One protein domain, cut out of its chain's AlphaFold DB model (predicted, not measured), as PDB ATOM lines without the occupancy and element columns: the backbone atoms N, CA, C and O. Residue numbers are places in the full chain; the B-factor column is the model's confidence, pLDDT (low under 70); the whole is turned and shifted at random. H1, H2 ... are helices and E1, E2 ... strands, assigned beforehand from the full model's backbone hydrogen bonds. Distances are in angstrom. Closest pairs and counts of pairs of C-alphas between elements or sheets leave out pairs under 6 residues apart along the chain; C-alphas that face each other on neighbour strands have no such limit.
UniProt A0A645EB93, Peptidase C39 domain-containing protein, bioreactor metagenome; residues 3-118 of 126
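This is residues 3 to 118 of the 126 residues of the protein "Peptidase C39 domain-containing protein" of bioreactor metagenome (UniProt A0A645EB93). A strongly twisted sheet of six strands curls round one helix, H2, while the short H1 only grazes the sheet. After E6, a long stretch with no named element, residues 93 to 112, leads to the small helix H3, whose residues 113 to 118 stick out at one end of the longest axis. The printed part has 116 residues, with named elements in the order E1, H1, E2, E3, E4, E5, H2, E6, H3; the sheet runs E1, E6, E2, E3, E4, E5, all antiparallel. The class is mixed, helices and strands, and the whole is compact, with a radius of gyration of the C-alphas of 14.9 A and spans of 48 by 36 by 26 A.

E1, residues 10 to 17, begins at C-alpha 10, (166.777, 141.042, 120.798), and is 21.6 A long. H1 is residues 19 to 22, 5.1 A. E2 is residues 29 to 35, 17.8 A, and E3 is residues 38 to 47, 22.9 A; E3 bends by 68 degrees at residue 44. E4 is residues 51 to 56, 15.5 A, and E5 is residues 60 to 65, 16.3 A. H2, residues 66 to 73, is 10.1 A. E6, residues 85 to 92, is 23.0 A. H3, residues 113 to 118, is 8.9 A and ends at C-alpha 118, (166.972, 97.719, 131.524).

E1 and E5 are the edge strands of the sheet. E1 and E6 are antiparallel at 156 degrees, with N 11 and O 91 2.8 A apart, within hydrogen-bond range. E6 and E2 are antiparallel at 151 degrees, with N 88 and O 30 at 2.7 A. E1, H1 and E2 form a split strand-helix-strand unit, two strands running the same way with E6 between them in the sheet; its crossover is right-handed. E2, E3, E4 and E5 form a meander, each strand the antiparallel neighbour of the one before, in three hairpins; across them N 31 and O 42 are 2.8 A apart, N 45 and O 53 2.8 A, and N 54 and O 62 2.8 A. H2 is on the sheet; its closest C-alphas to E2 are those of Trp 73 and Val 33, 4.5 A. H1 and H2 are close but not clearly touching, the C-alphas of Trp 19 and Leu 70 being 8.0 A apart. H3 is not on the sheet. Every O i to N i+4 pair in H2 and H3 is within hydrogen-bond range; H1 is too short for such a pair.

The two C-alphas farthest apart are those of Gln 7 and Asn 118, 48.8 A. The printed part has no cut. The long links are H2 to E6, 11 residues, and E6 to H3, 20 residues. The mean pLDDT of the printed part is 90.0; residues 96, 98 and 99 are under 70.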
ATOM      1  N   ARG A   3     173.810 143.490 127.023       89.88
ATOM      2  CA  ARG A   3     174.234 144.597 126.138       89.88
ATOM      3  C   ARG A   3     174.512 144.184 124.689       89.88
ATOM      4  O   ARG A   3     174.487 145.036 123.817       89.88
ATOM      5  N   ALA A   4     174.772 142.900 124.443       90.50
ATOM      6  CA  ALA A   4     175.082 142.379 123.115       90.50
ATOM      7  C   ALA A   4     173.842 141.859 122.371       90.50
ATOM      8  O   ALA A   4     173.966 141.434 121.236       90.50
ATOM      9  N   LEU A   5     172.656 141.838 122.984       91.25
ATOM     10  CA  LEU A   5     171.437 141.354 122.323       91.25
ATOM     11  C   LEU A   5     170.812 142.356 121.334       91.25
ATOM     12  O   LEU A   5     170.321 141.898 120.301       91.25
ATOM     13  N   PRO A   6     170.855 143.688 121.563       91.75
ATOM     14  CA  PRO A   6     170.250 144.649 120.639       91.75
ATOM     15  C   PRO A   6     170.813 144.605 119.217       91.75
ATOM     16  O   PRO A   6     170.048 144.711 118.267       91.75
ATOM     17  N   GLN A   7     172.116 144.359 119.056       91.38
ATOM     18  CA  GLN A   7     172.750 144.176 117.736       91.38
ATOM     19  C   GLN A   7     172.213 142.962 116.956       91.38
ATOM     20  O   GLN A   7     172.423 142.870 115.754       91.38
ATOM     21  N   PHE A   8     171.512 142.042 117.625       89.19
ATOM     22  CA  PHE A   8     170.855 140.888 117.011       89.19
ATOM     23  C   PHE A   8     169.327 141.053 116.929       89.19
ATOM     24  O   PHE A   8     168.636 140.088 116.622       89.19
ATOM     25  N   GLY A   9     168.776 142.233 117.242       90.69
ATOM     26  CA  GLY A   9     167.326 142.462 117.255       90.69
ATOM     27  C   GLY A   9     166.607 141.880 118.478       90.69
ATOM     28  O   GLY A   9     165.388 141.708 118.461       90.69
ATOM     29  N   PHE A  10     167.335 141.588 119.559       92.25
ATOM     30  CA  PHE A  10     166.777 141.042 120.798       92.25
ATOM     31  C   PHE A  10     166.995 141.977 121.990       92.25
ATOM     32  O   PHE A  10     167.906 142.803 122.031       92.25
ATOM     33  N   ARG A  11     166.163 141.838 123.017       93.12
ATOM     34  CA  ARG A  11     166.347 142.465 124.327       93.12
ATOM     35  C   ARG A  11     166.390 141.404 125.415       93.12
ATOM     36  O   ARG A  11     165.762 140.354 125.305       93.12
ATOM     37  N   ALA A  12     167.129 141.696 126.476       93.81
ATOM     38  CA  ALA A  12     167.234 140.832 127.643       93.81
ATOM     39  C   ALA A  12     166.383 141.387 128.782       93.81
ATOM     40  O   ALA A  12     166.457 142.581 129.066       93.81
ATOM     41  N   GLN A  13     165.655 140.519 129.477       94.81
ATOM     42  CA  GLN A  13     164.981 140.862 130.724       94.81
ATOM     43  C   GLN A  13     165.363 139.853 131.807       94.81
ATOM     44  O   GLN A  13     165.150 138.651 131.650       94.81
ATOM     45  N   GLY A  14     165.964 140.347 132.890       94.75
ATOM     46  CA  GLY A  14     166.320 139.534 134.052       94.75
ATOM     47  C   GLY A  14     165.133 139.376 134.995       94.75
ATOM     48  O   GLY A  14     164.396 140.336 135.224       94.75
ATOM     49  N   PHE A  15     164.978 138.176 135.547       94.94
ATOM     50  CA  PHE A  15     163.925 137.828 136.492       94.94
ATOM     51  C   PHE A  15     164.471 136.956 137.624       94.94
ATOM     52  O   PHE A  15     165.409 136.175 137.433       94.94
ATOM     53  N   ALA A  16     163.834 137.068 138.787       94.88
ATOM     54  CA  ALA A  16     163.914 136.080 139.852       94.88
ATOM     55  C   ALA A  16     162.599 135.290 139.891       94.88
ATOM     56  O   ALA A  16     161.535 135.867 139.660       94.88
ATOM     57  N   ALA A  17     162.667 133.986 140.142       94.75
ATOM     58  CA  ALA A  17     161.496 133.117 140.140       94.75
ATOM     59  C   ALA A  17     161.596 131.977 141.152       94.75
ATOM     60  O   ALA A  17     162.685 131.494 141.477       94.75
ATOM     61  N   SER A  18     160.428 131.519 141.600       95.12
ATOM     62  CA  SER A  18     160.267 130.231 142.267       95.12
ATOM     63  C   SER A  18     160.305 129.080 141.252       95.12
ATOM     64  O   SER A  18     160.205 129.277 140.035       95.12
ATOM     65  N   TRP A  19     160.402 127.846 141.753       94.62
ATOM     66  CA  TRP A  19     160.271 126.642 140.929       94.62
ATOM     67  C   TRP A  19     158.950 126.615 140.154       94.62
ATOM     68  O   TRP A  19     158.923 126.334 138.960       94.62
ATOM     69  N   GLU A  20     157.848 126.928 140.831       94.19
ATOM     70  CA  GLU A  20     156.492 126.869 140.291       94.19
ATOM     71  C   GLU A  20     156.295 127.898 139.178       94.19
ATOM     72  O   GLU A  20     155.569 127.635 138.219       94.19
ATOM     73  N   GLN A  21     156.933 129.064 139.293       94.88
ATOM     74  CA  GLN A  21     156.937 130.073 138.237       94.88
ATOM     75  C   GLN A  21     157.784 129.616 137.047       94.88
ATOM     76  O   GLN A  21     157.317 129.693 135.910       94.88
ATOM     77  N   LEU A  22     158.983 129.077 137.295       95.25
ATOM     78  CA  LEU A  22     159.855 128.572 136.234       95.25
ATOM     79  C   LEU A  22     159.201 127.415 135.457       95.25
ATOM     80  O   LEU A  22     159.222 127.405 134.229       95.25
ATOM     81  N   ALA A  23     158.552 126.479 136.151       94.62
ATOM     82  CA  ALA A  23     157.889 125.319 135.553       94.62
ATOM     83  C   ALA A  23     156.667 125.678 134.685       94.62
ATOM     84  O   ALA A  23     156.198 124.862 133.889       94.62
ATOM     85  N   ARG A  24     156.132 126.901 134.812       94.19
ATOM     86  CA  ARG A  24     155.035 127.392 133.962       94.19
ATOM     87  C   ARG A  24     155.517 127.950 132.628       94.19
ATOM     88  O   ARG A  24     154.682 128.108 131.734       94.19
ATOM     89  N   LEU A  25     156.815 128.224 132.480       92.12
ATOM     90  CA  LEU A  25     157.370 128.762 131.244       92.12
ATOM     91  C   LEU A  25     157.096 127.831 130.055       92.12
ATOM     92  O   LEU A  25     156.998 126.608 130.174       92.12
ATOM     93  N   LYS A  26     156.928 128.454 128.891       90.38
ATOM     94  CA  LYS A  26     156.647 127.787 127.611       90.38
ATOM     95  C   LYS A  26     157.712 128.082 126.556       90.38
ATOM     96  O   LYS A  26     157.490 127.817 125.386       90.38
ATOM     97  N   MET A  27     158.827 128.676 126.962       92.38
ATOM     98  CA  MET A  27     159.859 129.157 126.057       92.38
ATOM     99  C   MET A  27     161.240 128.951 126.678       92.38
ATOM    100  O   MET A  27     161.348 128.924 127.912       92.38
ATOM    101  N   PRO A  28     162.295 128.838 125.855       95.25
ATOM    102  CA  PRO A  28     163.641 128.708 126.371       95.25
ATOM    103  C   PRO A  28     164.092 130.004 127.043       95.25
ATOM    104  O   PRO A  28     163.827 131.109 126.570       95.25
ATOM    105  N   VAL A  29     164.804 129.853 128.154       96.38
ATOM    106  CA  VAL A  29     165.395 130.962 128.908       96.38
ATOM    107  C   VAL A  29     166.814 130.609 129.315       96.38
ATOM    108  O   VAL A  29     167.167 129.434 129.422       96.38
ATOM    109  N   ILE A  30     167.636 131.623 129.560       97.06
ATOM    110  CA  ILE A  30     168.997 131.427 130.053       97.06
ATOM    111  C   ILE A  30     168.943 131.445 131.576       97.06
ATOM    112  O   ILE A  30     168.495 132.416 132.176       97.06
ATOM    113  N   LEU A  31     169.384 130.372 132.213       97.12
ATOM    114  CA  LEU A  31     169.441 130.246 133.660       97.12
ATOM    115  C   LEU A  31     170.827 130.622 134.165       97.12
ATOM    116  O   LEU A  31     171.832 130.300 133.532       97.12
ATOM    117  N   TYR A  32     170.865 131.249 135.335       96.00
ATOM    118  CA  TYR A  32     172.083 131.390 136.120       96.00
ATOM    119  C   TYR A  32     172.105 130.299 137.190       96.00
ATOM    120  O   TYR A  32     171.186 130.213 138.007       96.00
ATOM    121  N   VAL A  33     173.131 129.454 137.159       95.12
ATOM    122  CA  VAL A  33     173.296 128.314 138.067       95.12
ATOM    123  C   VAL A  33     174.694 128.332 138.674       95.12
ATOM    124  O   VAL A  33     175.628 128.876 138.091       95.12
ATOM    125  N   LYS A  34     174.843 127.700 139.835       92.62
ATOM    126  CA  LYS A  34     176.133 127.395 140.446       92.62
ATOM    127  C   LYS A  34     176.366 125.897 140.390       92.62
ATOM    128  O   LYS A  34     175.621 125.119 140.982       92.62
ATOM    129  N   HIS A  35     177.423 125.485 139.706       83.31
ATOM    130  CA  HIS A  35     177.847 124.093 139.679       83.31
ATOM    131  C   HIS A  35     179.235 123.997 140.312       83.31
ATOM    132  O   HIS A  35     180.181 124.598 139.827       83.31
ATOM    133  N   ARG A  36     179.365 123.261 141.426       80.50
ATOM    134  CA  ARG A  36     180.629 123.108 142.184       80.50
ATOM    135  C   ARG A  36     181.298 124.430 142.612       80.50
ATOM    136  O   ARG A  36     182.512 124.471 142.746       80.50
ATOM    137  N   LYS A  37     180.494 125.453 142.928       75.62
ATOM    138  CA  LYS A  37     180.902 126.834 143.282       75.62
ATOM    139  C   LYS A  37     181.324 127.716 142.103       75.62
ATOM    140  O   LYS A  37     181.571 128.895 142.332       75.62
ATOM    141  N   ASP A  38     181.299 127.193 140.881       86.69
ATOM    142  CA  ASP A  38     181.518 127.991 139.681       86.69
ATOM    143  C   ASP A  38     180.195 128.556 139.165       86.69
ATOM    144  O   ASP A  38     179.186 127.848 139.049       86.69
ATOM    145  N   ASP A  39     180.218 129.848 138.858       91.06
ATOM    146  CA  ASP A  39     179.116 130.561 138.229       91.06
ATOM    147  C   ASP A  39     178.974 130.132 136.768       91.06
ATOM    148  O   ASP A  39     179.933 130.175 135.993       91.06
ATOM    149  N   HIS A  40     177.765 129.735 136.372       93.50
ATOM    150  CA  HIS A  40     177.522 129.228 135.031       93.50
ATOM    151  C   HIS A  40     176.193 129.697 134.436       93.50
ATOM    152  O   HIS A  40     175.215 129.958 135.144       93.50
ATOM    153  N   PHE A  41     176.159 129.777 133.103       95.19
ATOM    154  CA  PHE A  41     174.953 130.055 132.334       95.19
ATOM    155  C   PHE A  41     174.598 128.855 131.470       95.19
ATOM    156  O   PHE A  41     175.412 128.377 130.688       95.19
ATOM    157  N   THR A  42     173.353 128.411 131.574       96.44
ATOM    158  CA  THR A  42     172.821 127.275 130.815       96.44
ATOM    159  C   THR A  42     171.480 127.650 130.206       96.44
ATOM    160  O   THR A  42     170.769 128.497 130.739       96.44
ATOM    161  N   VAL A  43     171.089 127.011 129.106       97.19
ATOM    162  CA  VAL A  43     169.769 127.229 128.503       97.19
ATOM    163  C   VAL A  43     168.783 126.195 129.034       97.19
ATOM    164  O   VAL A  43     169.056 124.995 128.995       97.19
ATOM    165  N   LEU A  44     167.624 126.644 129.512       97.44
ATOM    166  CA  LEU A  44     166.497 125.774 129.825       97.44
ATOM    167  C   LEU A  44     165.822 125.336 128.521       97.44
ATOM    168  O   LEU A  44     165.182 126.143 127.853       97.44
ATOM    169  N   ARG A  45     165.955 124.054 128.177       96.00
ATOM    170  CA  ARG A  45     165.325 123.435 126.998       96.00
ATOM    171  C   ARG A  45     164.019 122.730 127.316       96.00
ATOM    172  O   ARG A  45     163.239 122.428 126.424       96.00
ATOM    173  N   GLY A  46     163.761 122.446 128.582       96.69
ATOM    174  CA  GLY A  46     162.481 121.892 128.974       96.69
ATOM    175  C   GLY A  46     162.368 121.677 130.463       96.69
ATOM    176  O   GLY A  46     163.368 121.494 131.159       96.69
ATOM    177  N   ILE A  47     161.137 121.698 130.951       97.38
ATOM    178  CA  ILE A  47     160.823 121.515 132.364       97.38
ATOM    179  C   ILE A  47     159.465 120.832 132.507       97.38
ATOM    180  O   ILE A  47     158.494 121.207 131.853       97.38
ATOM    181  N   SER A  48     159.420 119.819 133.366       94.62
ATOM    182  CA  SER A  48     158.204 119.183 133.872       94.62
ATOM    183  C   SER A  48     158.161 119.297 135.401       94.62
ATOM    184  O   SER A  48     158.994 119.962 136.015       94.62
ATOM    185  N   GLY A  49     157.197 118.628 136.041       91.19
ATOM    186  CA  GLY A  49     157.086 118.610 137.502       91.19
ATOM    187  C   GLY A  49     158.310 118.038 138.231       91.19
ATOM    188  O   GLY A  49     158.550 118.402 139.381       91.19
ATOM    189  N   ASP A  50     159.099 117.179 137.584       93.81
ATOM    190  CA  ASP A  50     160.191 116.448 138.233       93.81
ATOM    191  C   ASP A  50     161.512 116.435 137.445       93.81
ATOM    192  O   ASP A  50     162.543 116.040 137.999       93.81
ATOM    193  N   THR A  51     161.488 116.859 136.180       96.56
ATOM    194  CA  THR A  51     162.597 116.718 135.239       96.56
ATOM    195  C   THR A  51     162.896 118.051 134.567       96.56
ATOM    196  O   THR A  51     162.000 118.746 134.091       96.56
ATOM    197  N   VAL A  52     164.178 118.400 134.508       97.44
ATOM    198  CA  VAL A  52     164.676 119.619 133.865       97.44
ATOM    199  C   VAL A  52     165.685 119.233 132.799       97.44
ATOM    200  O   VAL A  52     166.605 118.470 133.078       97.44
ATOM    201  N   TRP A  53     165.535 119.760 131.590       97.62
ATOM    202  CA  TRP A  53     166.470 119.562 130.490       97.62
ATOM    203  C   TRP A  53     167.239 120.850 130.211       97.62
ATOM    204  O   TRP A  53     166.653 121.885 129.886       97.62
ATOM    205  N   LEU A  54     168.559 120.773 130.350       97.25
ATOM    206  CA  LEU A  54     169.487 121.883 130.205       97.25
ATOM    207  C   LEU A  54     170.405 121.671 128.997       97.25
ATOM    208  O   LEU A  54     170.897 120.563 128.778       97.25
ATOM    209  N   ALA A  55     170.638 122.736 128.231       96.69
ATOM    210  CA  ALA A  55     171.740 122.842 127.279       96.69
ATOM    211  C   ALA A  55     172.854 123.687 127.889       96.69
ATOM    212  O   ALA A  55     172.767 124.919 127.921       96.69
ATOM    213  N   ASP A  56     173.881 123.000 128.370       94.50
ATOM    214  CA  ASP A  56     175.043 123.586 129.021       94.50
ATOM    215  C   ASP A  56     176.213 123.676 128.019       94.50
ATOM    216  O   ASP A  56     176.543 122.662 127.392       94.50
ATOM    217  N   PRO A  57     176.843 124.852 127.833       93.12
ATOM    218  CA  PRO A  57     177.973 125.016 126.915       93.12
ATOM    219  C   PRO A  57     179.174 124.105 127.198       93.12
ATOM    220  O   PRO A  57     179.889 123.739 126.268       93.12
ATOM    221  N   SER A  58     179.404 123.735 128.459       90.00
ATOM    222  CA  SER A  58     180.559 122.937 128.885       90.00
ATOM    223  C   SER A  58     180.246 121.443 128.948       90.00
ATOM    224  O   SER A  58     181.097 120.602 128.667       90.00
ATOM    225  N   LEU A  59     179.029 121.097 129.366       88.75
ATOM    226  CA  LEU A  59     178.620 119.733 129.707       88.75
ATOM    227  C   LEU A  59     177.679 119.093 128.676       88.75
ATOM    228  O   LEU A  59     177.382 117.895 128.789       88.75
ATOM    229  N   GLY A  60     177.219 119.876 127.697       94.06
ATOM    230  CA  GLY A  60     176.276 119.479 126.662       94.06
ATOM    231  C   GLY A  60     174.823 119.428 127.146       94.06
ATOM    232  O   GLY A  60     174.429 120.045 128.135       94.06
ATOM    233  N   ASN A  61     173.999 118.665 126.427       95.31
ATOM    234  CA  ASN A  61     172.584 118.487 126.752       95.31
ATOM    235  C   ASN A  61     172.408 117.456 127.876       95.31
ATOM    236  O   ASN A  61     172.692 116.270 127.679       95.31
ATOM    237  N   ARG A  62     171.896 117.884 129.033       94.81
ATOM    238  CA  ARG A  62     171.725 117.028 130.218       94.81
ATOM    239  C   ARG A  62     170.370 117.192 130.876       94.81
ATOM    240  O   ARG A  62     169.822 118.290 130.939       94.81
ATOM    241  N   THR A  63     169.848 116.093 131.406       96.81
ATOM    242  CA  THR A  63     168.590 116.093 132.159       96.81
ATOM    243  C   THR A  63     168.840 115.855 133.636       96.81
ATOM    244  O   THR A  63     169.569 114.930 133.993       96.81
ATOM    245  N   TYR A  64     168.188 116.638 134.481       96.00
ATOM    246  CA  TYR A  64     168.341 116.625 135.929       96.00
ATOM    247  C   TYR A  64     167.002 116.362 136.608       96.00
ATOM    248  O   TYR A  64     165.944 116.716 136.084       96.00
ATOM    249  N   SER A  65     167.051 115.775 137.802       96.31
ATOM    250  CA  SER A  65     165.898 115.788 138.701       96.31
ATOM    251  C   SER A  65     165.626 117.206 139.207       96.31
ATOM    252  O   SER A  65     166.546 118.025 139.286       96.31
ATOM    253  N   ARG A  66     164.390 117.480 139.645       95.81
ATOM    254  CA  ARG A  66     164.048 118.727 140.352       95.81
ATOM    255  C   ARG A  66     165.035 119.022 141.484       95.81
ATOM    256  O   ARG A  66     165.532 120.135 141.570       95.81
ATOM    257  N   ALA A  67     165.353 118.036 142.322       95.31
ATOM    258  CA  ALA A  67     166.255 118.226 143.459       95.31
ATOM    259  C   ALA A  67     167.680 118.616 143.025       95.31
ATOM    260  O   ALA A  67     168.237 119.582 143.542       95.31
ATOM    261  N   GLN A  68     168.246 117.908 142.041       95.25
ATOM    262  CA  GLN A  68     169.569 118.229 141.493       95.25
ATOM    263  C   GLN A  68     169.586 119.627 140.876       95.25
ATOM    264  O   GLN A  68     170.524 120.387 141.087       95.25
ATOM    265  N   PHE A  69     168.537 119.965 140.129       96.25
ATOM    266  CA  PHE A  69     168.402 121.272 139.513       96.25
ATOM    267  C   PHE A  69     168.308 122.398 140.548       96.25
ATOM    268  O   PHE A  69     169.042 123.379 140.440       96.25
ATOM    269  N   LEU A  70     167.454 122.256 141.566       95.00
ATOM    270  CA  LEU A  70     167.280 123.271 142.607       95.00
ATOM    271  C   LEU A  70     168.580 123.541 143.364       95.00
ATOM    272  O   LEU A  70     168.910 124.705 143.573       95.00
ATOM    273  N   ALA A  71     169.353 122.496 143.672       94.06
ATOM    274  CA  ALA A  71     170.655 122.633 144.323       94.06
ATOM    275  C   ALA A  71     171.658 123.480 143.514       94.06
ATOM    276  O   ALA A  71     172.556 124.081 144.094       94.06
ATOM    277  N   MET A  72     171.515 123.533 142.185       94.69
ATOM    278  CA  MET A  72     172.354 124.364 141.316       94.69
ATOM    279  C   MET A  72     171.747 125.752 141.067       94.69
ATOM    280  O   MET A  72     172.473 126.733 140.933       94.69
ATOM    281  N   TRP A  73     170.423 125.854 140.943       95.50
ATOM    282  CA  TRP A  73     169.747 127.062 140.456       95.50
ATOM    283  C   TRP A  73     169.342 128.050 141.557       95.50
ATOM    284  O   TRP A  73     169.286 129.257 141.306       95.50
ATOM    285  N   GLN A  74     169.082 127.571 142.777       92.62
ATOM    286  CA  GLN A  74     168.738 128.420 143.921       92.62
ATOM    287  C   GLN A  74     169.992 129.105 144.467       92.62
ATOM    288  O   GLN A  74     170.606 128.675 145.436       92.62
ATOM    289  N   THR A  75     170.401 130.174 143.792       88.94
ATOM    290  CA  THR A  75     171.651 130.892 144.078       88.94
ATOM    291  C   THR A  75     171.482 132.033 145.080       88.94
ATOM    292  O   THR A  75     172.470 132.681 145.429       88.94
ATOM    293  N   ARG A  76     170.245 132.307 145.512       84.56
ATOM    294  CA  ARG A  76     169.910 133.364 146.466       84.56
ATOM    295  C   ARG A  76     169.543 132.763 147.823       84.56
ATOM    296  O   ARG A  76     168.487 132.153 147.957       84.56
ATOM    297  N   GLU A  77     170.423 132.946 148.803       75.62
ATOM    298  CA  GLU A  77     170.278 132.403 150.164       75.62
ATOM    299  C   GLU A  77     169.280 133.204 151.021       75.62
ATOM    300  O   GLU A  77     168.650 132.649 151.913       75.62
ATOM    301  N   ASP A  78     169.068 134.485 150.709       77.06
ATOM    302  CA  ASP A  78     168.200 135.430 151.428       77.06
ATOM    303  C   ASP A  78     166.782 135.553 150.827       77.06
ATOM    304  O   ASP A  78     166.047 136.505 151.097       77.06
ATOM    305  N   ALA A  79     166.374 134.597 149.987       76.50
ATOM    306  CA  ALA A  79     165.104 134.616 149.262       76.50
ATOM    307  C   ALA A  79     163.884 134.269 150.146       76.50
ATOM    308  O   ALA A  79     163.212 133.264 149.920       76.50
ATOM    309  N   ASN A  80     163.564 135.118 151.125       74.12
ATOM    310  CA  ASN A  80     162.401 134.945 152.013       74.12
ATOM    311  C   ASN A  80     161.047 134.998 151.274       74.12
ATOM    312  O   ASN A  80     160.038 134.513 151.773       74.12
ATOM    313  N   ASP A  81     161.032 135.575 150.074       79.12
ATOM    314  CA  ASP A  81     159.890 135.634 149.152       79.12
ATOM    315  C   ASP A  81     159.736 134.365 148.276       79.12
ATOM    316  O   ASP A  81     158.822 134.286 147.456       79.12
ATOM    317  N   GLY A  82     160.644 133.386 148.399       80.31
ATOM    318  CA  GLY A  82     160.669 132.164 147.588       80.31
ATOM    319  C   GLY A  82     161.226 132.323 146.162       80.31
ATOM    320  O   GLY A  82     161.320 131.331 145.433       80.31
ATOM    321  N   LEU A  83     161.644 133.525 145.744       87.81
ATOM    322  CA  LEU A  83     162.209 133.809 144.414       87.81
ATOM    323  C   LEU A  83     163.718 133.519 144.379       87.81
ATOM    324  O   LEU A  83     164.553 134.401 144.170       87.81
ATOM    325  N   ALA A  84     164.080 132.266 144.642       87.38
ATOM    326  CA  ALA A  84     165.467 131.871 144.884       87.38
ATOM    327  C   ALA A  84     166.319 131.710 143.610       87.38
ATOM    328  O   ALA A  84     167.550 131.727 143.682       87.38
ATOM    329  N   GLY A  85     165.685 131.531 142.449       93.25
ATOM    330  CA  GLY A  85     166.369 131.283 141.182       93.25
ATOM    331  C   GLY A  85     166.369 132.493 140.256       93.25
ATOM    332  O   GLY A  85     165.428 133.283 140.257       93.25
ATOM    333  N   LYS A  86     167.418 132.636 139.436       95.19
ATOM    334  CA  LYS A  86     167.562 133.736 138.468       95.19
ATOM    335  C   LYS A  86     167.549 133.209 137.039       95.19
ATOM    336  O   LYS A  86     168.169 132.185 136.738       95.19
ATOM    337  N   PHE A  87     166.882 133.931 136.150       96.12
ATOM    338  CA  PHE A  87     166.941 133.664 134.718       96.12
ATOM    339  C   PHE A  87     166.887 134.954 133.901       96.12
ATOM    340  O   PHE A  87     166.491 136.017 134.380       96.12
ATOM    341  N   LEU A  88     167.303 134.844 132.648       96.38
ATOM    342  CA  LEU A  88     167.296 135.892 131.647       96.38
ATOM    343  C   LEU A  88     166.410 135.435 130.487       96.38
ATOM    344  O   LEU A  88     166.710 134.448 129.809       96.38
ATOM    345  N   ALA A  89     165.317 136.156 130.265       95.12
ATOM    346  CA  ALA A  89     164.506 135.999 129.069       95.12
ATOM    347  C   ALA A  89     165.137 136.795 127.923       95.12
ATOM    348  O   ALA A  89     165.480 137.969 128.090       95.12
ATOM    349  N   VAL A  90     165.266 136.156 126.761       93.25
ATOM    350  CA  VAL A  90     165.674 136.800 125.511       93.25
ATOM    351  C   VAL A  90     164.420 136.976 124.669       93.25
ATOM    352  O   VAL A  90     163.790 135.998 124.282       93.25
ATOM    353  N   LEU A  91     164.027 138.226 124.451       91.31
ATOM    354  CA  LEU A  91     162.780 138.587 123.786       91.31
ATOM    355  C   LEU A  91     163.101 139.323 122.485       91.31
ATOM    356  O   LEU A  91     164.019 140.148 122.485       91.31
ATOM    357  N   PRO A  92     162.376 139.069 121.390       90.75
ATOM    358  CA  PRO A  92     162.569 139.833 120.167       90.75
ATOM    359  C   PRO A  92     162.165 141.299 120.386       90.75
ATOM    360  O   PRO A  92     161.259 141.597 121.169       90.75
ATOM    361  N   GLN A  93     162.886 142.225 119.750       88.81
ATOM    362  CA  GLN A  93     162.526 143.648 119.752       88.81
ATOM    363  C   GLN A  93     161.464 143.971 118.701       88.81
ATOM    364  O   GLN A  93     160.699 144.911 118.891       88.81
ATOM    365  N   ASP A  94     161.406 143.176 117.634       82.94
ATOM    366  CA  ASP A  94     160.458 143.320 116.536       82.94
ATOM    367  C   ASP A  94     159.576 142.064 116.425       82.94
ATOM    368  O   ASP A  94     160.026 140.944 116.674       82.94
ATOM    369  N   ALA A  95     158.314 142.241 116.046       70.38
ATOM    370  CA  ALA A  95     157.308 141.182 115.966       70.38
ATOM    371  C   ALA A  95     157.568 140.168 114.832       70.38
ATOM    372  O   ALA A  95     156.899 139.141 114.766       70.38
ATOM    373  N   GLN A  96     158.535 140.442 113.950       69.38
ATOM    374  CA  GLN A  96     158.874 139.601 112.795       69.38
ATOM    375  C   GLN A  96     159.740 138.374 113.141       69.38
ATOM    376  O   GLN A  96     159.974 137.523 112.283       69.38
ATOM    377  N   VAL A  97     160.235 138.253 114.378       70.88
ATOM    378  CA  VAL A  97     161.033 137.088 114.787       70.88
ATOM    379  C   VAL A  97     160.110 135.924 115.145       70.88
ATOM    380  O   VAL A  97     159.470 135.919 116.197       70.88
ATOM    381  N   VAL A  98     160.082 134.910 114.283       67.75
ATOM    382  CA  VAL A  98     159.358 133.659 114.531       67.75
ATOM    383  C   VAL A  98     160.190 132.770 115.456       67.75
ATOM    384  O   VAL A  98     161.313 132.387 115.125       67.75
ATOM    385  N   ALA A  99     159.650 132.447 116.631       69.06
ATOM    386  CA  ALA A  99     160.246 131.445 117.506       69.06
ATOM    387  C   ALA A  99     160.047 130.048 116.899       69.06
ATOM    388  O   ALA A  99     158.963 129.731 116.417       69.06
ATOM    389  N   GLN A 100     161.088 129.215 116.920       73.12
ATOM    390  CA  GLN A 100     160.942 127.798 116.587       73.12
ATOM    391  C   GLN A 100     160.306 127.072 117.777       73.12
ATOM    392  O   GLN A 100     160.821 127.137 118.897       73.12
ATOM    393  N   ASP A 101     159.190 126.388 117.530       74.81
ATOM    394  CA  ASP A 101     158.395 125.726 118.572       74.81
ATOM    395  C   ASP A 101     158.991 124.386 119.043       74.81
ATOM    396  O   ASP A 101     158.540 123.815 120.037       74.81
ATOM    397  N   ASP A 102     160.015 123.867 118.363       84.50
ATOM    398  CA  ASP A 102     160.600 122.544 118.609       84.50
ATOM    399  C   ASP A 102     161.740 122.544 119.642       84.50
ATOM    400  O   ASP A 102     162.092 121.501 120.201       84.50
ATOM    401  N   PHE A 103     162.320 123.711 119.934       88.25
ATOM    402  CA  PHE A 103     163.485 123.795 120.809       88.25
ATOM    403  C   PHE A 103     163.141 123.563 122.288       88.25
ATOM    404  O   PHE A 103     163.985 123.056 123.038       88.25
ATOM    405  N   PHE A 104     161.925 123.936 122.712       92.69
ATOM    406  CA  PHE A 104     161.475 123.845 124.102       92.69
ATOM    407  C   PHE A 104     160.399 122.774 124.302       92.69
ATOM    408  O   PHE A 104     159.381 122.769 123.621       92.69
ATOM    409  N   THR A 105     160.567 121.910 125.307       93.94
ATOM    410  CA  THR A 105     159.591 120.856 125.630       93.94
ATOM    411  C   THR A 105     159.062 120.939 127.060       93.94
ATOM    412  O   THR A 105     159.790 121.201 128.018       93.94
ATOM    413  N   ARG A 106     157.769 120.650 127.224       92.75
ATOM    414  CA  ARG A 106     157.092 120.538 128.531       92.75
ATOM    415  C   ARG A 106     157.121 119.116 129.099       92.75
ATOM    416  O   ARG A 106     156.631 118.876 130.199       92.75
ATOM    417  N   VAL A 107     157.669 118.173 128.335       93.00
ATOM    418  CA  VAL A 107     157.736 116.746 128.666       93.00
ATOM    419  C   VAL A 107     159.162 116.200 128.490       93.00
ATOM    420  O   VAL A 107     159.368 115.233 127.757       93.00
ATOM    421  N   PRO A 108     160.189 116.812 129.114       93.44
ATOM    422  CA  PRO A 108     161.538 116.261 129.072       93.44
ATOM    423  C   PRO A 108     161.587 114.871 129.724       93.44
ATOM    424  O   PRO A 108     160.993 114.640 130.778       93.44
ATOM    425  N   VAL A 109     162.345 113.958 129.119       92.00
ATOM    426  CA  VAL A 109     162.551 112.589 129.618       92.00
ATOM    427  C   VAL A 109     163.942 112.481 130.224       92.00
ATOM    428  O   VAL A 109     164.914 112.899 129.600       92.00
ATOM    429  N   ARG A 110     164.071 111.900 131.424       90.56
ATOM    430  CA  ARG A 110     165.389 111.694 132.043       90.56
ATOM    431  C   ARG A 110     166.241 110.748 131.206       90.56
ATOM    432  O   ARG A 110     165.819 109.635 130.910       90.56
ATOM    433  N   GLN A 111     167.489 111.128 130.953       86.94
ATOM    434  CA  GLN A 111     168.489 110.280 130.293       86.94
ATOM    435  C   GLN A 111     168.700 108.943 131.026       86.94
ATOM    436  O   GLN A 111     168.991 107.931 130.398       86.94
ATOM    437  N   SER A 112     168.500 108.906 132.347       84.50
ATOM    438  CA  SER A 112     168.585 107.675 133.140       84.50
ATOM    439  C   SER A 112     167.373 106.742 133.002       84.50
ATOM    440  O   SER A 112     167.426 105.623 133.508       84.50
ATOM    441  N   ALA A 113     166.278 107.163 132.359       82.06
ATOM    442  CA  ALA A 113     165.045 106.376 132.281       82.06
ATOM    443  C   ALA A 113     165.270 105.026 131.579       82.06
ATOM    444  O   ALA A 113     164.877 103.989 132.107       82.06
ATOM    445  N   SER A 114     165.997 105.018 130.458       78.94
ATOM    446  CA  SER A 114     166.316 103.791 129.714       78.94
ATOM    447  C   SER A 114     167.135 102.793 130.540       78.94
ATOM    448  O   SER A 114     166.924 101.585 130.446       78.94
ATOM    449  N   ALA A 115     168.050 103.277 131.388       81.00
ATOM    450  CA  ALA A 115     168.857 102.415 132.250       81.00
ATOM    451  C   ALA A 115     168.008 101.730 133.334       81.00
ATOM    452  O   ALA A 115     168.203 100.547 133.607       81.00
ATOM    453  N   LEU A 116     167.030 102.441 133.908       80.06
ATOM    454  CA  LEU A 116     166.091 101.869 134.879       80.06
ATOM    455  C   LEU A 116     165.204 100.789 134.245       80.06
ATOM    456  O   LEU A 116     165.018  99.732 134.846       80.06
ATOM    457  N   SER A 117     164.724 100.999 133.015       76.88
ATOM    458  CA  SER A 117     163.959  99.985 132.272       76.88
ATOM    459  C   SER A 117     164.774  98.708 132.023       76.88
ATOM    460  O   SER A 117     164.266  97.592 132.168       76.88
ATOM    461  N   ASN A 118     166.066  98.852 131.714       77.38
ATOM    462  CA  ASN A 118     166.972  97.719 131.524       77.38
ATOM    463  C   ASN A 118     167.284  96.980 132.839       77.38
ATOM    464  O   ASN A 118     167.400  95.758 132.845       77.38
TER     465      ASN A 118